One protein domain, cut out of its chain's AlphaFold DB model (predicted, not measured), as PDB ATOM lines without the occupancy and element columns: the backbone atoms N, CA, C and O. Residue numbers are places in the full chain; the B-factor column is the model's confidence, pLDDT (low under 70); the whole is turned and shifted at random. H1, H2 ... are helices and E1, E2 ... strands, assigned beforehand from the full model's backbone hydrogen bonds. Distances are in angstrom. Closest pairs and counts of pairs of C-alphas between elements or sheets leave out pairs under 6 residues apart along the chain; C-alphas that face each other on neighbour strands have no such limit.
ATOM      1  N   ARG A  89     177.146 131.816 117.854       87.06
ATOM      2  CA  ARG A  89     177.785 133.087 117.510       87.06
ATOM      3  C   ARG A  89     178.612 132.981 116.226       87.06
ATOM      4  O   ARG A  89     178.560 133.890 115.398       87.06
ATOM      5  N   ALA A  90     179.366 131.896 116.057       88.38
ATOM      6  CA  ALA A  90     180.132 131.655 114.841       88.38
ATOM      7  C   ALA A  90     179.217 131.456 113.629       88.38
ATOM      8  O   ALA A  90     179.430 132.097 112.602       88.38
ATOM      9  N   ALA A  91     178.164 130.648 113.772       87.50
ATOM     10  CA  ALA A  91     177.172 130.430 112.720       87.50
ATOM     11  C   ALA A  91     176.511 131.746 112.269       87.50
ATOM     12  O   ALA A  91     176.493 132.043 111.075       87.50
ATOM     13  N   GLN A  92     176.067 132.580 113.216       87.12
ATOM     14  CA  GLN A  92     175.483 133.897 112.924       87.12
ATOM     15  C   GLN A  92     176.449 134.811 112.165       87.12
ATOM     16  O   GLN A  92     176.064 135.479 111.210       87.12
ATOM     17  N   LEU A  93     177.721 134.849 112.566       91.50
ATOM     18  CA  LEU A  93     178.707 135.702 111.910       91.50
ATOM     19  C   LEU A  93     179.012 135.242 110.476       91.50
ATOM     20  O   LEU A  93     179.176 136.074 109.585       91.50
ATOM     21  N   ILE A  94     179.067 133.927 110.251       90.50
ATOM     22  CA  ILE A  94     179.228 133.333 108.918       90.50
ATOM     23  C   ILE A  94     178.031 133.685 108.034       90.50
ATOM     24  O   ILE A  94     178.221 134.121 106.900       90.50
ATOM     25  N   GLU A  95     176.815 133.576 108.570       86.00
ATOM     26  CA  GLU A  95     175.587 133.962 107.875       86.00
ATOM     27  C   GLU A  95     175.593 135.451 107.494       86.00
ATOM     28  O   GLU A  95     175.294 135.791 106.349       86.00
ATOM     29  N   ILE A  96     176.018 136.342 108.400       89.44
ATOM     30  CA  ILE A  96     176.159 137.779 108.108       89.44
ATOM     31  C   ILE A  96     177.138 138.006 106.950       89.44
ATOM     32  O   ILE A  96     176.818 138.737 106.012       89.44
ATOM     33  N   MET A  97     178.323 137.390 106.977       89.88
ATOM     34  CA  MET A  97     179.306 137.568 105.902       89.88
ATOM     35  C   MET A  97     178.804 137.043 104.554       89.88
ATOM     36  O   MET A  97     179.040 137.686 103.530       89.88
ATOM     37  N   ALA A  98     178.067 135.931 104.547       86.56
ATOM     38  CA  ALA A  98     177.449 135.398 103.339       86.56
ATOM     39  C   ALA A  98     176.350 136.331 102.806       86.56
ATOM     40  O   ALA A  98     176.387 136.734 101.647       86.56
ATOM     41  N   LEU A  99     175.401 136.732 103.657       83.81
ATOM     42  CA  LEU A  99     174.248 137.544 103.261       83.81
ATOM     43  C   LEU A  99     174.609 138.987 102.895       83.81
ATOM     44  O   LEU A  99     173.976 139.579 102.025       83.81
ATOM     45  N   TYR A 100     175.592 139.587 103.566       85.56
ATOM     46  CA  TYR A 100     175.890 141.015 103.417       85.56
ATOM     47  C   TYR A 100     177.151 141.291 102.601       85.56
ATOM     48  O   TYR A 100     177.233 142.363 101.990       85.56
ATOM     49  N   GLY A 101     178.102 140.352 102.586       81.00
ATOM     50  CA  GLY A 101     179.384 140.464 101.885       81.00
ATOM     51  C   GLY A 101     179.586 139.480 100.735       81.00
ATOM     52  O   GLY A 101     180.578 139.615 100.030       81.00
ATOM     53  N   GLY A 102     178.687 138.509 100.530       79.62
ATOM     54  CA  GLY A 102     178.856 137.486  99.491       79.62
ATOM     55  C   GLY A 102     180.030 136.535  99.747       79.62
ATOM     56  O   GLY A 102     180.586 135.974  98.805       79.62
ATOM     57  N   VAL A 103     180.439 136.381 101.010       83.69
ATOM     58  CA  VAL A 103     181.507 135.459 101.416       83.69
ATOM     59  C   VAL A 103     180.921 134.053 101.517       83.69
ATOM     60  O   VAL A 103     180.116 133.771 102.406       83.69
ATOM     61  N   HIS A 104     181.318 133.162 100.613       82.62
ATOM     62  CA  HIS A 104     180.770 131.811 100.505       82.62
ATOM     63  C   HIS A 104     181.881 130.782 100.671       82.62
ATOM     64  O   HIS A 104     182.632 130.487  99.743       82.62
ATOM     65  N   ALA A 105     181.962 130.210 101.871       81.88
ATOM     66  CA  ALA A 105     182.943 129.186 102.188       81.88
ATOM     67  C   ALA A 105     182.639 127.885 101.429       81.88
ATOM     68  O   ALA A 105     181.555 127.319 101.558       81.88
ATOM     69  N   ALA A 106     183.623 127.372 100.690       84.19
ATOM     70  CA  ALA A 106     183.590 126.018 100.145       84.19
ATOM     71  C   ALA A 106     183.797 124.967 101.248       84.19
ATOM     72  O   ALA A 106     183.329 123.836 101.132       84.19
ATOM     73  N   LYS A 107     184.506 125.340 102.321       87.19
ATOM     74  CA  LYS A 107     184.736 124.494 103.492       87.19
ATOM     75  C   LYS A 107     184.839 125.331 104.765       87.19
ATOM     76  O   LYS A 107     185.421 126.416 104.760       87.19
ATOM     77  N   ILE A 108     184.298 124.789 105.855       88.50
ATOM     78  CA  ILE A 108     184.341 125.370 107.199       88.50
ATOM     79  C   ILE A 108     185.021 124.363 108.128       88.50
ATOM     80  O   ILE A 108     184.693 123.180 108.111       88.50
ATOM     81  N   SER A 109     185.999 124.811 108.913       87.94
ATOM     82  CA  SER A 109     186.739 123.954 109.851       87.94
ATOM     83  C   SER A 109     187.238 124.740 111.064       87.94
ATOM     84  O   SER A 109     187.099 125.960 111.118       87.94
ATOM     85  N   ALA A 110     187.816 124.060 112.055       86.75
ATOM     86  CA  ALA A 110     188.457 124.733 113.181       86.75
ATOM     87  C   ALA A 110     189.723 125.481 112.725       86.75
ATOM     88  O   ALA A 110     190.541 124.956 111.969       86.75
ATOM     89  N   SER A 111     189.907 126.712 113.202       88.00
ATOM     90  CA  SER A 111     191.097 127.502 112.890       88.00
ATOM     91  C   SER A 111     192.292 127.038 113.726       88.00
ATOM     92  O   SER A 111     192.225 127.113 114.956       88.00
ATOM     93  N   PRO A 112     193.437 126.687 113.108       83.81
ATOM     94  CA  PRO A 112     194.651 126.358 113.857       83.81
ATOM     95  C   PRO A 112     195.190 127.556 114.654       83.81
ATOM     96  O   PRO A 112     195.902 127.379 115.639       83.81
ATOM     97  N   LEU A 113     194.816 128.785 114.274       85.88
ATOM     98  CA  LEU A 113     195.234 129.991 114.986       85.88
ATOM     99  C   LEU A 113     194.547 130.146 116.347       85.88
ATOM    100  O   LEU A 113     195.068 130.877 117.179       85.88
ATOM    101  N   ALA A 114     193.446 129.438 116.622       85.38
ATOM    102  CA  ALA A 114     192.820 129.465 117.946       85.38
ATOM    103  C   ALA A 114     193.801 129.031 119.047       85.38
ATOM    104  O   ALA A 114     193.839 129.636 120.111       85.38
ATOM    105  N   GLY A 115     194.650 128.036 118.765       82.12
ATOM    106  CA  GLY A 115     195.658 127.555 119.712       82.12
ATOM    107  C   GLY A 115     196.809 128.535 119.958       82.12
ATOM    108  O   GLY A 115     197.448 128.457 121.002       82.12
ATOM    109  N   VAL A 116     197.061 129.472 119.037       87.25
ATOM    110  CA  VAL A 116     198.161 130.449 119.139       87.25
ATOM    111  C   VAL A 116     197.841 131.547 120.157       87.25
ATOM    112  O   VAL A 116     198.725 132.001 120.883       87.25
ATOM    113  N   PHE A 117     196.579 131.971 120.236       88.88
ATOM    114  CA  PHE A 117     196.138 133.021 121.149       88.88
ATOM    115  C   PHE A 117     195.700 132.404 122.477       88.88
ATOM    116  O   PHE A 117     194.746 131.634 122.526       88.88
ATOM    117  N   ALA A 118     196.365 132.769 123.575       87.81
ATOM    118  CA  ALA A 118     196.123 132.145 124.879       87.81
ATOM    119  C   ALA A 118     194.679 132.324 125.382       87.81
ATOM    120  O   ALA A 118     194.189 131.483 126.130       87.81
ATOM    121  N   GLU A 119     194.025 133.409 124.970       91.44
ATOM    122  CA  GLU A 119     192.685 133.806 125.412       91.44
ATOM    123  C   GLU A 119     191.591 133.535 124.367       91.44
ATOM    124  O   GLU A 119     190.428 133.824 124.633       91.44
ATOM    125  N   ALA A 120     191.919 133.001 123.185       91.75
ATOM    126  CA  ALA A 120     190.891 132.673 122.197       91.75
ATOM    127  C   ALA A 120     190.005 131.524 122.712       91.75
ATOM    128  O   ALA A 120     190.501 130.482 123.139       91.75
ATOM    129  N   GLN A 121     188.688 131.723 122.670       92.31
ATOM    130  CA  GLN A 121     187.690 130.739 123.105       92.31
ATOM    131  C   GLN A 121     187.311 129.781 121.977       92.31
ATOM    132  O   GLN A 121     187.051 128.605 122.208       92.31
ATOM    133  N   GLU A 122     187.284 130.293 120.750       92.38
ATOM    134  CA  GLU A 122     186.918 129.551 119.551       92.38
ATOM    135  C   GLU A 122     187.667 130.143 118.358       92.38
ATOM    136  O   GLU A 122     187.937 131.348 118.307       92.38
ATOM    137  N   GLY A 123     187.978 129.306 117.372       91.69
ATOM    138  CA  GLY A 123     188.410 129.801 116.080       91.69
ATOM    139  C   GLY A 123     187.889 128.962 114.930       91.69
ATOM    140  O   GLY A 123     187.921 127.735 114.974       91.69
ATOM    141  N   VAL A 124     187.468 129.645 113.874       93.94
ATOM    142  CA  VAL A 124     186.875 129.059 112.672       93.94
ATOM    143  C   VAL A 124     187.693 129.468 111.456       93.94
ATOM    144  O   VAL A 124     188.153 130.601 111.357       93.94
ATOM    145  N   LEU A 125     187.906 128.535 110.541       92.38
ATOM    146  CA  LEU A 125     188.545 128.745 109.255       92.38
ATOM    147  C   LEU A 125     187.500 128.561 108.160       92.38
ATOM    148  O   LEU A 125     186.924 127.481 108.023       92.38
ATOM    149  N   LEU A 126     187.296 129.615 107.378       91.94
ATOM    150  CA  LEU A 126     186.529 129.568 106.141       91.94
ATOM    151  C   LEU A 126     187.497 129.515 104.964       91.94
ATOM    152  O   LEU A 126     188.370 130.379 104.834       91.94
ATOM    153  N   GLU A 127     187.329 128.509 104.115       89.06
ATOM    154  CA  GLU A 127     188.123 128.317 102.906       89.06
ATOM    155  C   GLU A 127     187.241 128.559 101.678       89.06
ATOM    156  O   GLU A 127     186.240 127.875 101.469       89.06
ATOM    157  N   GLU A 128     187.627 129.525 100.850       83.00
ATOM    158  CA  GLU A 128     187.121 129.718  99.492       83.00
ATOM    159  C   GLU A 128     188.208 129.314  98.480       83.00
ATOM    160  O   GLU A 128     189.381 129.196  98.856       83.00
ATOM    161  N   PRO A 129     187.895 129.145  97.181       81.50
ATOM    162  CA  PRO A 129     188.931 128.952  96.174       81.50
ATOM    163  C   PRO A 129     190.012 130.042  96.276       81.50
ATOM    164  O   PRO A 129     189.751 131.223  96.058       81.50
ATOM    165  N   TYR A 130     191.236 129.633  96.627       79.62
ATOM    166  CA  TYR A 130     192.435 130.477  96.759       79.62
ATOM    167  C   TYR A 130     192.431 131.526  97.888       79.62
ATOM    168  O   TYR A 130     193.432 132.227  98.066       79.62
ATOM    169  N   ARG A 131     191.361 131.637  98.685       87.06
ATOM    170  CA  ARG A 131     191.237 132.629  99.767       87.06
ATOM    171  C   ARG A 131     190.833 131.942 101.065       87.06
ATOM    172  O   ARG A 131     190.031 131.020 101.056       87.06
ATOM    173  N   LYS A 132     191.368 132.400 102.191       90.38
ATOM    174  CA  LYS A 132     191.006 131.875 103.510       90.38
ATOM    175  C   LYS A 132     190.844 132.999 104.516       90.38
ATOM    176  O   LYS A 132     191.633 133.944 104.510       90.38
ATOM    177  N   VAL A 133     189.867 132.870 105.406       92.88
ATOM    178  CA  VAL A 133     189.721 133.744 106.572       92.88
ATOM    179  C   VAL A 133     189.637 132.908 107.839       92.88
ATOM    180  O   VAL A 133     188.793 132.027 107.981       92.88
ATOM    181  N   HIS A 134     190.545 133.191 108.763       93.25
ATOM    182  CA  HIS A 134     190.488 132.722 110.134       93.25
ATOM    183  C   HIS A 134     189.711 133.745 110.958       93.25
ATOM    184  O   HIS A 134     189.987 134.941 110.888       93.25
ATOM    185  N   ILE A 135     188.774 133.267 111.760       95.31
ATOM    186  CA  ILE A 135     187.929 134.056 112.646       95.31
ATOM    187  C   ILE A 135     188.203 133.559 114.047       95.31
ATOM    188  O   ILE A 135     188.053 132.371 114.307       95.31
ATOM    189  N   LEU A 136     188.640 134.443 114.929       94.81
ATOM    190  CA  LEU A 136     188.975 134.119 116.306       94.81
ATOM    191  C   LEU A 136     188.041 134.885 117.231       94.81
ATOM    192  O   LEU A 136     187.930 136.110 117.140       94.81
ATOM    193  N   PHE A 137     187.381 134.152 118.118       94.81
ATOM    194  CA  PHE A 137     186.463 134.691 119.105       94.81
ATOM    195  C   PHE A 137     187.161 134.759 120.456       94.81
ATOM    196  O   PHE A 137     187.640 133.752 120.981       94.81
ATOM    197  N   PHE A 138     187.200 135.958 121.023       94.81
ATOM    198  CA  PHE A 138     187.726 136.215 122.356       94.81
ATOM    199  C   PHE A 138     186.575 136.433 123.356       94.81
ATOM    200  O   PHE A 138     185.443 136.703 122.927       94.81
ATOM    201  N   PRO A 139     186.837 136.370 124.675       92.62
ATOM    202  CA  PRO A 139     185.854 136.699 125.702       92.62
ATOM    203  C   PRO A 139     185.277 138.106 125.524       92.62
ATOM    204  O   PRO A 139     185.891 138.981 124.905       92.62
ATOM    205  N   GLU A 140     184.081 138.347 126.058       88.62
ATOM    206  CA  GLU A 140     183.520 139.700 126.086       88.62
ATOM    207  C   GLU A 140     184.458 140.674 126.818       88.62
ATOM    208  O   GLU A 140     185.114 140.319 127.795       88.62
ATOM    209  N   GLY A 141     184.562 141.903 126.309       88.69
ATOM    210  CA  GLY A 141     185.492 142.915 126.822       88.69
ATOM    211  C   GLY A 141     186.934 142.799 126.308       88.69
ATOM    212  O   GLY A 141     187.704 143.743 126.482       88.69
ATOM    213  N   TYR A 142     187.303 141.708 125.627       93.12
ATOM    214  CA  TYR A 142     188.632 141.580 125.030       93.12
ATOM    215  C   TYR A 142     188.852 142.585 123.891       93.12
ATOM    216  O   TYR A 142     188.008 142.750 123.004       93.12
ATOM    217  N   ARG A 143     190.024 143.227 123.883       91.81
ATOM    218  CA  ARG A 143     190.404 144.264 122.916       91.81
ATOM    219  C   ARG A 143     191.111 143.691 121.688       91.81
ATOM    220  O   ARG A 143     192.315 143.868 121.507       91.81
ATOM    221  N   ALA A 144     190.355 143.017 120.820       91.44
ATOM    222  CA  ALA A 144     190.900 142.432 119.588       91.44
ATOM    223  C   ALA A 144     191.464 143.493 118.617       91.44
ATOM    224  O   ALA A 144     192.345 143.192 117.815       91.44
ATOM    225  N   ASP A 145     191.005 144.746 118.721       90.38
ATOM    226  CA  ASP A 145     191.471 145.906 117.947       90.38
ATOM    227  C   ASP A 145     192.939 146.282 118.202       90.38
ATOM    228  O   ASP A 145     193.558 146.957 117.378       90.38
ATOM    229  N   GLN A 146     193.512 145.848 119.326       92.06
ATOM    230  CA  GLN A 146     194.918 146.097 119.653       92.06
ATOM    231  C   GLN A 146     195.877 145.112 118.976       92.06
ATOM    232  O   GLN A 146     197.087 145.366 118.959       92.06
ATOM    233  N   ILE A 147     195.358 144.016 118.413       90.75
ATOM    234  CA  ILE A 147     196.180 142.970 117.814       90.75
ATOM    235  C   ILE A 147     196.772 143.455 116.492       90.75
ATOM    236  O   ILE A 147     196.073 143.992 115.632       90.75
ATOM    237  N   LYS A 148     198.077 143.242 116.308       88.69
ATOM    238  CA  LYS A 148     198.799 143.603 115.078       88.69
ATOM    239  C   LYS A 148     199.624 142.435 114.572       88.69
ATOM    240  O   LYS A 148     200.237 141.739 115.374       88.69
ATOM    241  N   ILE A 149     199.678 142.267 113.252       85.50
ATOM    242  CA  ILE A 149     200.606 141.335 112.601       85.50
ATOM    243  C   ILE A 149     201.983 141.992 112.565       85.50
ATOM    244  O   ILE A 149     202.113 143.141 112.138       85.50
ATOM    245  N   VAL A 150     202.998 141.263 113.012       82.69
ATOM    246  CA  VAL A 150     204.392 141.697 112.967       82.69
ATOM    247  C   VAL A 150     205.193 140.677 112.191       82.69
ATOM    248  O   VAL A 150     205.215 139.501 112.542       82.69
ATOM    249  N   GLU A 151     205.845 141.137 111.132       73.44
ATOM    250  CA  GLU A 151     206.763 140.317 110.352       73.44
ATOM    251  C   GLU A 151     208.051 140.094 111.152       73.44
ATOM    252  O   GLU A 151     208.647 141.029 111.691       73.44
ATOM    253  N   ASP A 152     208.464 138.836 111.224       65.56
ATOM    254  CA  ASP A 152     209.699 138.394 111.841       65.56
ATOM    255  C   ASP A 152     210.656 137.904 110.742       65.56
ATOM    256  O   ASP A 152     210.396 136.933 110.022       65.56
ATOM    257  N   PHE A 153     211.770 138.630 110.615       64.69
ATOM    258  CA  PHE A 153     212.837 138.412 109.634       64.69
ATOM    259  C   PHE A 153     214.112 137.839 110.264       64.69
ATOM    260  O   PHE A 153     215.188 137.904 109.666       64.69
ATOM    261  N   THR A 154     214.033 137.325 111.493       61.03
ATOM    262  CA  THR A 154     215.193 136.768 112.204       61.03
ATOM    263  C   THR A 154     215.740 135.499 111.543       61.03
ATOM    264  O   THR A 154     216.923 135.190 111.710       61.03
ATOM    265  N   ARG A 155     214.931 134.791 110.740       58.75
ATOM    266  CA  ARG A 155     215.330 133.578 110.012       58.75
ATOM    267  C   ARG A 155     215.778 133.887 108.574       58.75
ATOM    268  O   ARG A 155     215.004 134.423 107.780       58.75
ATOM    269  N   PRO A 156     217.017 133.537 108.177       49.19
ATOM    270  CA  PRO A 156     217.483 133.746 106.809       49.19
ATOM    271  C   PRO A 156     216.630 132.968 105.796       49.19
ATOM    272  O   PRO A 156     216.532 131.750 105.888       49.19
ATOM    273  N   LYS A 157     216.095 133.665 104.782       53.94
ATOM    274  CA  LYS A 157     215.280 133.117 103.670       53.94
ATOM    275  C   LYS A 157     213.869 132.631 104.038       53.94
ATOM    276  O   LYS A 157     213.163 132.164 103.149       53.94
ATOM    277  N   GLU A 158     213.434 132.806 105.282       60.19
ATOM    278  CA  GLU A 158     212.065 132.527 105.718       60.19
ATOM    279  C   GLU A 158     211.414 133.830 106.180       60.19
ATOM    280  O   GLU A 158     211.897 134.484 107.100       60.19
ATOM    281  N   VAL A 159     210.312 134.224 105.541       62.44
ATOM    282  CA  VAL A 159     209.444 135.256 106.114       62.44
ATOM    283  C   VAL A 159     208.589 134.559 107.167       62.44
ATOM    284  O   VAL A 159     207.881 133.599 106.867       62.44
ATOM    285  N   THR A 160     208.675 135.005 108.412       72.31
ATOM    286  CA  THR A 160     207.802 134.531 109.488       72.31
ATOM    287  C   THR A 160     206.988 135.692 110.037       72.31
ATOM    288  O   THR A 160     207.246 136.848 109.706       72.31
ATOM    289  N   TYR A 161     205.956 135.412 110.819       75.31
ATOM    290  CA  TYR A 161     205.182 136.447 111.488       75.31
ATOM    291  C   TYR A 161     204.787 136.022 112.896       75.31
ATOM    292  O   TYR A 161     204.725 134.841 113.245       75.31
ATOM    293  N   THR A 162     204.499 137.030 113.701       81.88
ATOM    294  CA  THR A 162     203.939 136.923 115.040       81.88
ATOM    295  C   THR A 162     202.824 137.954 115.203       81.88
ATOM    296  O   THR A 162     202.513 138.715 114.278       81.88
ATOM    297  N   PHE A 163     202.216 137.990 116.384       86.06
ATOM    298  CA  PHE A 163     201.237 139.000 116.747       86.06
ATOM    299  C   PHE A 163     201.733 139.844 117.927       86.06
ATOM    300  O   PHE A 163     202.462 139.381 118.799       86.06
ATOM    301  N   GLN A 164     201.335 141.108 117.960       88.06
ATOM    302  CA  GLN A 164     201.468 141.983 119.127       88.06
ATOM    303  C   GLN A 164     200.088 142.324 119.672       88.06
ATOM    304  O   GLN A 164     199.105 142.196 118.950       88.06
ATOM    305  N   GLY A 165     200.019 142.792 120.919       85.94
ATOM    306  CA  GLY A 165     198.762 143.229 121.538       85.94
ATOM    307  C   GLY A 165     197.875 142.091 122.050       85.94
ATOM    308  O   GLY A 165     196.728 142.336 122.394       85.94
ATOM    309  N   ALA A 166     198.403 140.865 122.117       89.38
ATOM    310  CA  ALA A 166     197.741 139.703 122.700       89.38
ATOM    311  C   ALA A 166     198.743 138.825 123.457       89.38
ATOM    312  O   ALA A 166     199.934 138.815 123.140       89.38
ATOM    313  N   LYS A 167     198.250 138.050 124.427       89.19
ATOM    314  CA  LYS A 167     199.019 136.975 125.054       89.19
ATOM    315  C   LYS A 167     199.034 135.759 124.127       89.19
ATOM    316  O   LYS A 167     197.980 135.203 123.810       89.19
ATOM    317  N   LEU A 168     200.223 135.352 123.695       88.12
ATOM    318  CA  LEU A 168     200.411 134.248 122.754       88.12
ATOM    319  C   LEU A 168     201.051 133.040 123.436       88.12
ATOM    320  O   LEU A 168     201.728 133.176 124.455       88.12
ATOM    321  N   ARG A 169     200.839 131.859 122.859       86.19
ATOM    322  CA  ARG A 169     201.550 130.634 123.230       86.19
ATOM    323  C   ARG A 169     202.879 130.579 122.478       86.19
ATOM    324  O   ARG A 169     202.901 130.324 121.276       86.19
ATOM    325  N   GLU A 170     203.967 130.909 123.171       81.56
ATOM    326  CA  GLU A 170     205.302 131.085 122.575       81.56
ATOM    327  C   GLU A 170     205.850 129.809 121.923       81.56
ATOM    328  O   GLU A 170     206.595 129.890 120.952       81.56
ATOM    329  N   ASP A 171     205.425 128.635 122.395       82.69
ATOM    330  CA  ASP A 171     205.776 127.323 121.842       82.69
ATOM    331  C   ASP A 171     205.236 127.085 120.422       82.69
ATOM    332  O   ASP A 171     205.727 126.206 119.714       82.69
ATOM    333  N   LEU A 172     204.263 127.888 119.979       78.19
ATOM    334  CA  LEU A 172     203.654 127.815 118.647       78.19
ATOM    335  C   LEU A 172     204.139 128.929 117.702       78.19
ATOM    336  O   LEU A 172     203.568 129.115 116.624       78.19
ATOM    337  N   LEU A 173     205.166 129.689 118.097       77.62
ATOM    338  CA  LEU A 173     205.697 130.837 117.359       77.62
ATOM    339  C   LEU A 173     207.172 130.638 116.953       77.62
ATOM    340  O   LEU A 173     207.907 129.902 117.612       77.62
ATOM    341  N   PRO A 174     207.652 131.332 115.902       70.75
ATOM    342  CA  PRO A 174     206.907 132.187 114.974       70.75
ATOM    343  C   PRO A 174     206.182 131.375 113.883       70.75
ATOM    344  O   PRO A 174     206.518 130.221 113.615       70.75
ATOM    345  N   LEU A 175     205.190 131.981 113.227       73.31
ATOM    346  CA  LEU A 175     204.373 131.332 112.195       73.31
ATOM    347  C   LEU A 175     204.963 131.547 110.787       73.31
ATOM    348  O   LEU A 175     205.479 132.620 110.478       73.31
ATOM    349  N   SER A 176     204.875 130.549 109.901       67.56
ATOM    350  CA  SER A 176     205.438 130.592 108.533       67.56
ATOM    351  C   SER A 176     204.660 131.501 107.568       67.56
ATOM    352  O   SER A 176     203.434 131.450 107.578       67.56
ATOM    353  N   ALA A 177     205.330 132.207 106.644       55.44
ATOM    354  CA  ALA A 177     204.780 133.215 105.707       55.44
ATOM    355  C   ALA A 177     203.493 132.897 104.921       55.44
ATOM    356  O   ALA A 177     202.858 133.818 104.419       55.44
ATOM    357  N   SER A 178     203.068 131.638 104.804       58.88
ATOM    358  CA  SER A 178     201.772 131.265 104.209       58.88
ATOM    359  C   SER A 178     200.552 131.664 105.067       58.88
ATOM    360  O   SER A 178     199.416 131.247 104.799       58.88
ATOM    361  N   GLY A 179     200.787 132.433 106.133       60.50
ATOM    362  CA  GLY A 179     199.786 132.945 107.052       60.50
ATOM    363  C   GLY A 179     198.983 134.143 106.547       60.50
ATOM    364  O   GLY A 179     199.096 134.547 105.391       60.50
ATOM    365  N   PRO A 180     198.113 134.693 107.406       66.38
ATOM    366  CA  PRO A 180     197.287 135.837 107.070       66.38
ATOM    367  C   PRO A 180     198.148 137.086 106.861       66.38
ATOM    368  O   PRO A 180     199.046 137.382 107.642       66.38
ATOM    369  N   THR A 181     197.841 137.836 105.807       75.12
ATOM    370  CA  THR A 181     198.504 139.100 105.444       75.12
ATOM    371  C   THR A 181     197.675 140.313 105.875       75.12
ATOM    372  O   THR A 181     198.201 141.416 106.020       75.12
ATOM    373  N   TYR A 182     196.375 140.119 106.105       84.50
ATOM    374  CA  TYR A 182     195.433 141.171 106.459       84.50
ATOM    375  C   TYR A 182     194.721 140.846 107.765       84.50
ATOM    376  O   TYR A 182     194.336 139.702 108.017       84.50
ATOM    377  N   LEU A 183     194.528 141.888 108.567       91.12
ATOM    378  CA  LEU A 183     193.886 141.842 109.872       91.12
ATOM    379  C   LEU A 183     192.709 142.812 109.893       91.12
ATOM    380  O   LEU A 183     192.815 143.957 109.445       91.12
ATOM    381  N   TYR A 184     191.588 142.355 110.431       92.38
ATOM    382  CA  TYR A 184     190.445 143.189 110.770       92.38
ATOM    383  C   TYR A 184     189.893 142.736 112.113       92.38
ATOM    384  O   TYR A 184     189.845 141.544 112.388       92.38
ATOM    385  N   ALA A 185     189.496 143.672 112.962       92.81
ATOM    386  CA  ALA A 185     188.930 143.365 114.263       92.81
ATOM    387  C   ALA A 185     187.674 144.199 114.476       92.81
ATOM    388  O   ALA A 185     187.632 145.378 114.116       92.81
ATOM    389  N   VAL A 186     186.669 143.592 115.096       90.69
ATOM    390  CA  VAL A 186     185.475 144.291 115.566       90.69
ATOM    391  C   VAL A 186     185.021 143.669 116.878       90.69
ATOM    392  O   VAL A 186     184.907 142.449 117.003       90.69
ATOM    393  N   LYS A 187     184.774 144.520 117.882       88.94
ATOM    394  CA  LYS A 187     184.498 144.088 119.260       88.94
ATOM    395  C   LYS A 187     185.608 143.122 119.732       88.94
ATOM    396  O   LYS A 187     186.789 143.437 119.636       88.94
ATOM    397  N   ASN A 188     185.224 141.942 120.198       92.81
ATOM    398  CA  ASN A 188     186.075 140.846 120.654       92.81
ATOM    399  C   ASN A 188     186.268 139.748 119.584       92.81
ATOM    400  O   ASN A 188     186.451 138.582 119.930       92.81
ATOM    401  N   VAL A 189     186.178 140.086 118.293       95.38
ATOM    402  CA  VAL A 189     186.403 139.149 117.178       95.38
ATOM    403  C   VAL A 189     187.554 139.641 116.310       95.38
ATOM    404  O   VAL A 189     187.598 140.817 115.944       95.38
ATOM    405  N   LEU A 190     188.462 138.731 115.960       95.62
ATOM    406  CA  LEU A 190     189.579 138.980 115.054       95.62
ATOM    407  C   LEU A 190     189.421 138.166 113.771       95.62
ATOM    408  O   LEU A 190     189.217 136.957 113.815       95.62
ATOM    409  N   PHE A 191     189.593 138.827 112.637       94.81
ATOM    410  CA  PHE A 191     189.610 138.246 111.305       94.81
ATOM    411  C   PHE A 191     191.016 138.353 110.734       94.81
ATOM    412  O   PHE A 191     191.624 139.426 110.720       94.81
ATOM    413  N   LEU A 192     191.521 137.234 110.236       91.88
ATOM    414  CA  LEU A 192     192.859 137.102 109.686       91.88
ATOM    415  C   LEU A 192     192.764 136.415 108.325       91.88
ATOM    416  O   LEU A 192     192.341 135.265 108.238       91.88
ATOM    417  N   THR A 193     193.148 137.106 107.255       90.00
ATOM    418  CA  THR A 193     192.979 136.617 105.876       90.00
ATOM    419  C   THR A 193     194.238 136.795 105.039       90.00
ATOM    420  O   THR A 193     195.049 137.685 105.282       90.00
ATOM    421  N   ASN A 194     194.413 135.931 104.042       84.25
ATOM    422  CA  ASN A 194     195.479 136.026 103.043       84.25
ATOM    423  C   ASN A 194     195.073 136.848 101.802       84.25
ATOM    424  O   ASN A 194     195.826 136.902 100.834       84.25
ATOM    425  N   SER A 195     193.884 137.459 101.797       86.62
ATOM    426  CA  SER A 195     193.326 138.141 100.629       86.62
ATOM    427  C   SER A 195     192.778 139.526 100.977       86.62
ATOM    428  O   SER A 195     191.926 139.661 101.856       86.62
ATOM    429  N   LEU A 196     193.233 140.550 100.245       84.12
ATOM    430  CA  LEU A 196     192.753 141.927 100.400       84.12
ATOM    431  C   LEU A 196     191.276 142.067 100.019       84.12
ATOM    432  O   LEU A 196     190.550 142.808 100.674       84.12
ATOM    433  N   SER A 197     190.828 141.362  98.976       85.88
ATOM    434  CA  SER A 197     189.418 141.396  98.580       85.88
ATOM    435  C   SER A 197     188.544 140.776  99.659       85.88
ATOM    436  O   SER A 197     187.610 141.423 100.110       85.88
ATOM    437  N   LEU A 198     188.918 139.602 100.183       86.31
ATOM    438  CA  LEU A 198     188.168 138.971 101.271       86.31
ATOM    439  C   LEU A 198     188.167 139.828 102.550       86.31
ATOM    440  O   LEU A 198     187.168 139.881 103.256       86.31
ATOM    441  N   HIS A 199     189.263 140.536 102.846       88.81
ATOM    442  CA  HIS A 199     189.304 141.519 103.938       88.81
ATOM    443  C   HIS A 199     188.267 142.634 103.748       88.81
ATOM    444  O   HIS A 199     187.528 142.951 104.684       88.81
ATOM    445  N   ALA A 200     188.186 143.195 102.539       87.44
ATOM    446  CA  ALA A 200     187.208 144.219 102.196       87.44
ATOM    447  C   ALA A 200     185.769 143.682 102.250       87.44
ATOM    448  O   ALA A 200     184.910 144.358 102.814       87.44
ATOM    449  N   ASP A 201     185.526 142.472 101.741       88.62
ATOM    450  CA  ASP A 201     184.216 141.809 101.729       88.62
ATOM    451  C   ASP A 201     183.700 141.579 103.161       88.62
ATOM    452  O   ASP A 201     182.569 141.944 103.489       88.62
ATOM    453  N   VAL A 202     184.558 141.065 104.054       90.62
ATOM    454  CA  VAL A 202     184.235 140.857 105.477       90.62
ATOM    455  C   VAL A 202     183.906 142.179 106.163       90.62
ATOM    456  O   VAL A 202     182.867 142.300 106.811       90.62
ATOM    457  N   LYS A 203     184.763 143.195 106.010       91.62
ATOM    458  CA  LYS A 203     184.519 144.513 106.608       91.62
ATOM    459  C   LYS A 203     183.217 145.123 106.088       91.62
ATOM    460  O   LYS A 203     182.412 145.625 106.868       91.62
ATOM    461  N   PHE A 204     182.998 145.052 104.777       89.62
ATOM    462  CA  PHE A 204     181.790 145.556 104.140       89.62
ATOM    463  C   PHE A 204     180.535 144.864 104.677       89.62
ATOM    464  O   PHE A 204     179.548 145.551 104.941       89.62
ATOM    465  N   ALA A 205     180.578 143.545 104.883       90.38
ATOM    466  CA  ALA A 205     179.462 142.787 105.431       90.38
ATOM    467  C   ALA A 205     179.040 143.300 106.813       90.38
ATOM    468  O   ALA A 205     177.869 143.624 107.014       90.38
ATOM    469  N   LEU A 206     179.997 143.432 107.739       91.44
ATOM    470  CA  LEU A 206     179.721 143.852 109.116       91.44
ATOM    471  C   LEU A 206     179.286 145.320 109.188       91.44
ATOM    472  O   LEU A 206     178.307 145.641 109.859       91.44
TER     473      LEU A 206
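Overview. This is residues 89 to 206 of the 325 residues of an uncharacterized protein of Brevibacillus agri (UniProt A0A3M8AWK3). A twisted sheet of five strands, E1, E2, E3, E7 and E6, makes the core, with the helices H1 and H3 over one face and the short helix H2 over the opposite face. On the side of the sheet where H2 lies, a separate two-stranded hairpin, E4 and E5, reaches away from the sheet and makes one end of the longest axis with its turn, while H1 lies at the other end; residues 165 to 181, a long stretch with no named element, lead back from the hairpin to E6. The printed part has 118 residues, with three named helices and seven named strands in the order H1, E1, H2, E2, E3, E4, E5, E6, E7, H3, and its class is mixed. The larger sheet has the order E1, E2, E3, E7, E6, and both sheets are antiparallel. The whole is compact, with a radius of gyration of the C-alphas of 13.8 A and spans of 43 by 32 by 22 A.

Arrangement. H1, residues 89 to 101, is on the five-stranded sheet at a height of 9.2 A over the sheet, and it lies only just over E3, residues 131 to 137, on which 3 of its C-alphas fall. On the local plane H1 and E3 stand at 36 degrees, slantwise to the strands. E1, residues 107 to 110, is an edge strand, antiparallel to E2, residues 122 to 128, with N 125 and O 109 2.8 A apart, within hydrogen-bond range. H2, residues 112 to 115, is on the opposite face from H1, at a height of 7.4 A over the sheet, and is only just over E2, with 3 C-alphas falling on it; the closest C-alphas of H2 and E2 are those of Ala 114 and Gly 123, 4.8 A apart. E2 and E3 form a hairpin with N 124 and O 135 2.8 A apart. E4, residues 148 to 152, and E5, residues 160 to 164, form another hairpin, with N 152 and O 160 2.8 A apart. Residues 160 to 161 of E5 also pair antiparallel with residues 175 to 176. E6, residues 182 to 186, is the other edge strand, and its closest C-alpha pair with E4 is Leu 183 and Ile 149, 7.3 A apart. E6 and E7, residues 189 to 193, form a hairpin with N 191 and O 184 2.7 A apart. E7 is also the antiparallel neighbour of E3, with N 134 and O 192 2.8 A apart. H3, residues 196 to 206, is on the same face as H1, at a height of 7.8 A over the sheet; it lies over E7 and runs along the strands, at 18 degrees to E7 on the local plane. H1 touches H3 with residues 96 to 101 alone; the closest C-alphas are those of Gly 101 and Ala 205, 4.2 A apart, and the lines stand at 73 degrees, only just about perpendicular. Every O i to N i+4 pair is within hydrogen-bond range in H1 and H3, while H2 is too short for such a pair and has its 1 pair of O i and N i+3 within range.

Along the chain. H1 begins at C-alpha 89, (177.785, 133.087, 117.510), and is 17.4 A long. E1 measures 10.4 A, H2 6.1 A, E2 20.1 A and E3 20.0 A. E4 begins at C-alpha 148, (198.799, 143.603, 115.078), and measures 12.5 A; E5 measures 13.7 A, E6 13.9 A and E7 13.3 A. H3, 15.8 A long, ends at C-alpha 206, (179.721, 143.852, 109.116).

Size, cuts and confidence. The two C-alphas farthest apart are those of Leu 99 and Pro 156, at 43.5 A. The printed part has no cut. The link from E5 to E6, 17 residues, is long. Mean pLDDT of the printed part is 84.4; residues 152 to 159 and 176 to 180 are under 70.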